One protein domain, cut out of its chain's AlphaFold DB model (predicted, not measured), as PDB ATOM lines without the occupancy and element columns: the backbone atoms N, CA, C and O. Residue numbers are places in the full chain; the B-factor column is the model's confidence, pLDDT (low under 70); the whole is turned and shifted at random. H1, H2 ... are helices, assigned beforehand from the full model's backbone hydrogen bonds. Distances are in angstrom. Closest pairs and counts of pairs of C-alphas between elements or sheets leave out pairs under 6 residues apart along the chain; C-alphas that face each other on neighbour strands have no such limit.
ATOM      1  N   MET A 740       6.051 -56.813 -24.780       86.31
ATOM      2  CA  MET A 740       7.220 -55.928 -24.803       86.31
ATOM      3  C   MET A 740       8.495 -56.762 -24.937       86.31
ATOM      4  O   MET A 740       8.530 -57.909 -24.494       86.31
ATOM      5  N   LYS A 741       9.549 -56.174 -25.513       89.56
ATOM      6  CA  LYS A 741      10.865 -56.829 -25.664       89.56
ATOM      7  C   LYS A 741      11.544 -57.140 -24.327       89.56
ATOM      8  O   LYS A 741      12.367 -58.043 -24.259       89.56
ATOM      9  N   ALA A 742      11.219 -56.377 -23.288       87.06
ATOM     10  CA  ALA A 742      11.730 -56.546 -21.934       87.06
ATOM     11  C   ALA A 742      10.724 -55.982 -20.918       87.06
ATOM     12  O   ALA A 742       9.646 -55.502 -21.288       87.06
ATOM     13  N   ALA A 743      11.086 -56.014 -19.633       85.56
ATOM     14  CA  ALA A 743      10.347 -55.306 -18.595       85.56
ATOM     15  C   ALA A 743      10.204 -53.817 -18.955       85.56
ATOM     16  O   ALA A 743      11.132 -53.200 -19.477       85.56
ATOM     17  N   GLN A 744       9.044 -53.232 -18.654       80.00
ATOM     18  CA  GLN A 744       8.732 -51.846 -19.018       80.00
ATOM     19  C   GLN A 744       9.786 -50.854 -18.501       80.00
ATOM     20  O   GLN A 744      10.171 -49.941 -19.225       80.00
ATOM     21  N   SER A 745      10.306 -51.076 -17.289       81.56
ATOM     22  CA  SER A 745      11.388 -50.279 -16.694       81.56
ATOM     23  C   SER A 745      12.666 -50.276 -17.539       81.56
ATOM     24  O   SER A 745      13.323 -49.248 -17.637       81.56
ATOM     25  N   VAL A 746      12.988 -51.393 -18.196       86.00
ATOM     26  CA  VAL A 746      14.168 -51.538 -19.062       86.00
ATOM     27  C   VAL A 746      13.939 -50.888 -20.425       86.00
ATOM     28  O   VAL A 746      14.839 -50.267 -20.983       86.00
ATOM     29  N   VAL A 747      12.730 -51.004 -20.976       87.25
ATOM     30  CA  VAL A 747      12.393 -50.430 -22.287       87.25
ATOM     31  C   VAL A 747      12.349 -48.901 -22.234       87.25
ATOM     32  O   VAL A 747      12.876 -48.232 -23.120       87.25
ATOM     33  N   CYS A 748      11.754 -48.325 -21.186       84.19
ATOM     34  CA  CYS A 748      11.563 -46.877 -21.089       84.19
ATOM     35  C   CYS A 748      12.883 -46.095 -20.978       84.19
ATOM     36  O   CYS A 748      13.000 -45.015 -21.565       84.19
ATOM     37  N   ILE A 749      13.890 -46.647 -20.289       86.56
ATOM     38  CA  ILE A 749      15.178 -45.963 -20.091       86.56
ATOM     39  C   ILE A 749      16.036 -45.861 -21.360       86.56
ATOM     40  O   ILE A 749      17.000 -45.105 -21.394       86.56
ATOM     41  N   GLN A 750      15.655 -46.549 -22.441       82.12
ATOM     42  CA  GLN A 750      16.363 -46.492 -23.727       82.12
ATOM     43  C   GLN A 750      16.231 -45.134 -24.433       82.12
ATOM     44  O   GLN A 750      16.914 -44.883 -25.427       82.12
ATOM     45  N   CYS A 751      15.295 -44.281 -24.007       82.56
ATOM     46  CA  CYS A 751      15.000 -43.007 -24.673       82.56
ATOM     47  C   CYS A 751      15.001 -41.801 -23.733       82.56
ATOM     48  O   CYS A 751      15.203 -40.682 -24.194       82.56
ATOM     49  N   HIS A 752      14.710 -41.998 -22.449       84.44
ATOM     50  CA  HIS A 752      14.649 -40.937 -21.450       84.44
ATOM     51  C   HIS A 752      14.917 -41.511 -20.054       84.44
ATOM     52  O   HIS A 752      14.754 -42.707 -19.854       84.44
ATOM     53  N   GLY A 753      15.255 -40.671 -19.071       79.81
ATOM     54  CA  GLY A 753      15.409 -41.105 -17.673       79.81
ATOM     55  C   GLY A 753      14.136 -41.714 -17.063       79.81
ATOM     56  O   GLY A 753      13.073 -41.729 -17.692       79.81
ATOM     57  N   ASN A 754      14.231 -42.215 -15.829       71.88
ATOM     58  CA  ASN A 754      13.105 -42.840 -15.131       71.88
ATOM     59  C   ASN A 754      11.923 -41.859 -14.972       71.88
ATOM     60  O   ASN A 754      12.122 -40.686 -14.662       71.88
ATOM     61  N   LYS A 755      10.690 -42.324 -15.204       68.94
ATOM     62  CA  LYS A 755       9.462 -41.509 -15.127       68.94
ATOM     63  C   LYS A 755       8.347 -42.285 -14.438       68.94
ATOM     64  O   LYS A 755       8.338 -43.512 -14.468       68.94
ATOM     65  N   SER A 756       7.371 -41.568 -13.878       72.75
ATOM     66  CA  SER A 756       6.129 -42.158 -13.365       72.75
ATOM     67  C   SER A 756       5.434 -42.984 -14.452       72.75
ATOM     68  O   SER A 756       5.245 -42.491 -15.566       72.75
ATOM     69  N   MET A 757       5.044 -44.216 -14.124       70.44
ATOM     70  CA  MET A 757       4.487 -45.186 -15.071       70.44
ATOM     71  C   MET A 757       3.058 -44.799 -15.493       70.44
ATOM     72  O   MET A 757       2.138 -44.942 -14.688       70.44
ATOM     73  N   PRO A 758       2.828 -44.329 -16.735       72.06
ATOM     74  CA  PRO A 758       1.495 -43.955 -17.190       72.06
ATOM     75  C   PRO A 758       0.675 -45.191 -17.581       72.06
ATOM     76  O   PRO A 758       1.217 -46.270 -17.827       72.06
ATOM     77  N   SER A 759      -0.641 -45.018 -17.725       79.00
ATOM     78  CA  SER A 759      -1.518 -46.054 -18.283       79.00
ATOM     79  C   SER A 759      -1.133 -46.420 -19.725       79.00
ATOM     80  O   SER A 759      -0.536 -45.614 -20.448       79.00
ATOM     81  N   PHE A 760      -1.535 -47.615 -20.181       79.75
ATOM     82  CA  PHE A 760      -1.342 -48.070 -21.567       79.75
ATOM     83  C   PHE A 760      -1.759 -47.002 -22.588       79.75
ATOM     84  O   PHE A 760      -0.990 -46.683 -23.497       79.75
ATOM     85  N   THR A 761      -2.948 -46.421 -22.405       81.44
ATOM     86  CA  THR A 761      -3.512 -45.400 -23.295       81.44
ATOM     87  C   THR A 761      -2.651 -44.145 -23.307       81.44
ATOM     88  O   THR A 761      -2.326 -43.643 -24.377       81.44
ATOM     89  N   SER A 762      -2.215 -43.666 -22.140       85.50
ATOM     90  CA  SER A 762      -1.358 -42.480 -22.057       85.50
ATOM     91  C   SER A 762      -0.004 -42.712 -22.736       85.50
ATOM     92  O   SER A 762       0.482 -41.838 -23.457       85.50
ATOM     93  N   LEU A 763       0.596 -43.890 -22.545       87.25
ATOM     94  CA  LEU A 763       1.866 -44.259 -23.173       87.25
ATOM     95  C   LEU A 763       1.753 -44.329 -24.698       87.25
ATOM     96  O   LEU A 763       2.581 -43.738 -25.396       87.25
ATOM     97  N   HIS A 764       0.732 -45.015 -25.214       89.25
ATOM     98  CA  HIS A 764       0.540 -45.186 -26.654       89.25
ATOM     99  C   HIS A 764       0.126 -43.880 -27.331       89.25
ATOM    100  O   HIS A 764       0.643 -43.569 -28.402       89.25
ATOM    101  N   SER A 765      -0.714 -43.061 -26.694       89.31
ATOM    102  CA  SER A 765      -1.040 -41.726 -27.207       89.31
ATOM    103  C   SER A 765       0.201 -40.842 -27.316       89.31
ATOM    104  O   SER A 765       0.370 -40.147 -28.317       89.31
ATOM    105  N   LYS A 766       1.122 -40.887 -26.344       90.00
ATOM    106  CA  LYS A 766       2.345 -40.078 -26.422       90.00
ATOM    107  C   LYS A 766       3.319 -40.593 -27.481       90.00
ATOM    108  O   LYS A 766       3.797 -39.807 -28.292       90.00
ATOM    109  N   HIS A 767       3.639 -41.884 -27.467       90.94
ATOM    110  CA  HIS A 767       4.710 -42.421 -28.309       90.94
ATOM    111  C   HIS A 767       4.243 -42.740 -29.725       90.94
ATOM    112  O   HIS A 767       4.923 -42.381 -30.678       90.94
ATOM    113  N   VAL A 768       3.070 -43.351 -29.872       91.00
ATOM    114  CA  VAL A 768       2.573 -43.784 -31.180       91.00
ATOM    115  C   VAL A 768       1.782 -42.672 -31.858       91.00
ATOM    116  O   VAL A 768       2.060 -42.356 -33.006       91.00
ATOM    117  N   THR A 769       0.828 -42.042 -31.166       88.38
ATOM    118  CA  THR A 769      -0.021 -41.011 -31.794       88.38
ATOM    119  C   THR A 769       0.694 -39.664 -31.920       88.38
ATOM    120  O   THR A 769       0.692 -39.079 -32.995       88.38
ATOM    121  N   SER A 770       1.314 -39.162 -30.847       91.94
ATOM    122  CA  SER A 770       1.931 -37.824 -30.839       91.94
ATOM    123  C   SER A 770       3.335 -37.803 -31.445       91.94
ATOM    124  O   SER A 770       3.624 -36.934 -32.259       91.94
ATOM    125  N   LYS A 771       4.221 -38.728 -31.052       91.69
ATOM    126  CA  LYS A 771       5.595 -38.771 -31.587       91.69
ATOM    127  C   LYS A 771       5.722 -39.547 -32.899       91.69
ATOM    128  O   LYS A 771       6.711 -39.375 -33.607       91.69
ATOM    129  N   GLY A 772       4.736 -40.384 -33.226       93.75
ATOM    130  CA  GLY A 772       4.767 -41.211 -34.429       93.75
ATOM    131  C   GLY A 772       5.801 -42.331 -34.371       93.75
ATOM    132  O   GLY A 772       6.226 -42.784 -35.424       93.75
ATOM    133  N   TYR A 773       6.250 -42.758 -33.188       94.81
ATOM    134  CA  TYR A 773       7.238 -43.827 -33.070       94.81
ATOM    135  C   TYR A 773       6.627 -45.196 -33.313       94.81
ATOM    136  O   TYR A 773       5.519 -45.505 -32.865       94.81
ATOM    137  N   ASP A 774       7.389 -46.027 -34.018       94.25
ATOM    138  CA  ASP A 774       6.998 -47.387 -34.326       94.25
ATOM    139  C   ASP A 774       6.870 -48.266 -33.072       94.25
ATOM    140  O   ASP A 774       7.556 -48.090 -32.064       94.25
ATOM    141  N   CYS A 775       6.009 -49.280 -33.152       92.12
ATOM    142  CA  CYS A 775       5.835 -50.252 -32.080       92.12
ATOM    143  C   CYS A 775       7.138 -50.999 -31.753       92.12
ATOM    144  O   CYS A 775       7.328 -51.382 -30.597       92.12
ATOM    145  N   SER A 776       8.057 -51.148 -32.718       92.25
ATOM    146  CA  SER A 776       9.321 -51.865 -32.518       92.25
ATOM    147  C   SER A 776      10.256 -51.208 -31.500       92.25
ATOM    148  O   SER A 776      11.144 -51.884 -30.981       92.25
ATOM    149  N   PHE A 777      10.035 -49.941 -31.136       91.31
ATOM    150  CA  PHE A 777      10.765 -49.298 -30.042       91.31
ATOM    151  C   PHE A 777      10.487 -49.948 -28.682       91.31
ATOM    152  O   PHE A 777      11.354 -49.934 -27.815       91.31
ATOM    153  N   CYS A 778       9.299 -50.527 -28.481       90.81
ATOM    154  CA  CYS A 778       8.908 -51.147 -27.208       90.81
ATOM    155  C   CYS A 778       8.596 -52.646 -27.324       90.81
ATOM    156  O   CYS A 778       8.737 -53.400 -26.358       90.81
ATOM    157  N   HIS A 779       8.184 -53.090 -28.506       92.31
ATOM    158  CA  HIS A 779       7.664 -54.425 -28.762       92.31
ATOM    159  C   HIS A 779       8.523 -55.202 -29.750       92.31
ATOM    160  O   HIS A 779       9.298 -54.632 -30.513       92.31
ATOM    161  N   SER A 780       8.362 -56.525 -29.759       89.00
ATOM    162  CA  SER A 780       8.991 -57.435 -30.728       89.00
ATOM    163  C   SER A 780       8.359 -57.364 -32.128       89.00
ATOM    164  O   SER A 780       8.717 -58.140 -33.015       89.00
ATOM    165  N   PHE A 781       7.425 -56.433 -32.343       90.69
ATOM    166  CA  PHE A 781       6.716 -56.249 -33.601       90.69
ATOM    167  C   PHE A 781       6.729 -54.794 -34.069       90.69
ATOM    168  O   PHE A 781       6.766 -53.865 -33.262       90.69
ATOM    169  N   SER A 782       6.646 -54.608 -35.387       90.12
ATOM    170  CA  SER A 782       6.588 -53.295 -36.039       90.12
ATOM    171  C   SER A 782       5.208 -53.028 -36.640       90.12
ATOM    172  O   SER A 782       4.498 -53.945 -37.061       90.12
ATOM    173  N   ARG A 783       4.810 -51.757 -36.676       88.81
ATOM    174  CA  ARG A 783       3.612 -51.242 -37.352       88.81
ATOM    175  C   ARG A 783       3.934 -50.033 -38.239       88.81
ATOM    176  O   ARG A 783       3.011 -49.320 -38.627       88.81
ATOM    177  N   ALA A 784       5.205 -49.829 -38.585       88.56
ATOM    178  CA  ALA A 784       5.690 -48.671 -39.329       88.56
ATOM    179  C   ALA A 784       4.955 -48.508 -40.659       88.56
ATOM    180  O   ALA A 784       4.281 -47.503 -40.860       88.56
ATOM    181  N   THR A 785       4.968 -49.535 -41.508       83.62
ATOM    182  CA  THR A 785       4.294 -49.512 -42.816       83.62
ATOM    183  C   THR A 785       2.774 -49.371 -42.697       83.62
ATOM    184  O   THR A 785       2.153 -48.618 -43.434       83.62
ATOM    185  N   GLU A 786       2.153 -50.068 -41.742       84.19
ATOM    186  CA  GLU A 786       0.691 -50.099 -41.578       84.19
ATOM    187  C   GLU A 786       0.107 -48.777 -41.046       84.19
ATOM    188  O   GLU A 786      -1.052 -48.429 -41.319       84.19
ATOM    189  N   ARG A 787       0.884 -48.069 -40.220       84.75
ATOM    190  CA  ARG A 787       0.446 -46.882 -39.475       84.75
ATOM    191  C   ARG A 787       1.232 -45.613 -39.818       84.75
ATOM    192  O   ARG A 787       0.934 -44.583 -39.226       84.75
ATOM    193  N   GLY A 788       2.190 -45.677 -40.742       87.50
ATOM    194  CA  GLY A 788       3.055 -44.551 -41.106       87.50
ATOM    195  C   GLY A 788       3.961 -44.093 -39.959       87.50
ATOM    196  O   GLY A 788       4.137 -42.895 -39.764       87.50
ATOM    197  N   LEU A 789       4.474 -45.028 -39.153       91.75
ATOM    198  CA  LEU A 789       5.290 -44.709 -37.974       91.75
ATOM    199  C   LEU A 789       6.785 -44.673 -38.314       91.75
ATOM    200  O   LEU A 789       7.268 -45.437 -39.148       91.75
ATOM    201  N   LYS A 790       7.520 -43.809 -37.618       93.75
ATOM    202  CA  LYS A 790       8.967 -43.622 -37.732       93.75
ATOM    203  C   LYS A 790       9.709 -44.772 -37.059       93.75
ATOM    204  O   LYS A 790       9.414 -45.118 -35.914       93.75
ATOM    205  N   THR A 791      10.698 -45.322 -37.753       90.19
ATOM    206  CA  THR A 791      11.619 -46.353 -37.241       90.19
ATOM    207  C   THR A 791      12.913 -45.766 -36.667       90.19
ATOM    208  O   THR A 791      13.707 -46.493 -36.077       90.19
ATOM    209  N   THR A 792      13.105 -44.453 -36.785       85.44
ATOM    210  CA  THR A 792      14.215 -43.682 -36.214       85.44
ATOM    211  C   THR A 792      13.681 -42.607 -35.261       85.44
ATOM    212  O   THR A 792      12.517 -42.206 -35.360       85.44
ATOM    213  N   LYS A 793      14.498 -42.225 -34.270       75.25
ATOM    214  CA  LYS A 793      14.093 -41.323 -33.176       75.25
ATOM    215  C   LYS A 793      13.985 -39.867 -33.592       75.25
ATOM    216  O   LYS A 793      14.799 -39.447 -34.437       75.25
TER     217      LYS A 793
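What this domain is: This is residues 740 to 793 of the 793 residues of the protein "MG2 domain-containing protein" of Geobacter lovleyi (strain ATCC BAA-1151 / DSM 17278 / SZ) (UniProt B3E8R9). There is little regular structure: a chain mostly of loops, with one longer helix, H2, along one side and a short helix near each end of the long axis, H1 near one end and H3 near the other. No two of the helices touch, and residues 758 to 763 stick out. The 54 printed residues hold three named helices, H1, H2, H3 in chain order, with 20 residues, and no named strand: all helix by class. The whole is compact, radius of gyration of the C-alphas 10.8 A, and only just elongated, 29 by 19 by 18 A.

Where its parts are: H2, residues 760 to 770, is 14.2 A long from C-alpha 760 at (-1.342, -48.070, -21.567). H1 is residues 744 to 748; H3, residues 784 to 787, ends at C-alpha 787, (0.446, -46.882, -39.475).

How they stand to each other: H2 is apart from H1 and H3, and H1 from H3. Every O i to N i+4 pair in H1 is within hydrogen-bond range, 6 of 7 in H2; H3 is too short for one.

The domain as a whole: The C-alphas farthest apart, Ser 756 and Thr 785, are 30.4 A apart. Both links are long. The printed part has no cut; residue 755 is under pLDDT 70.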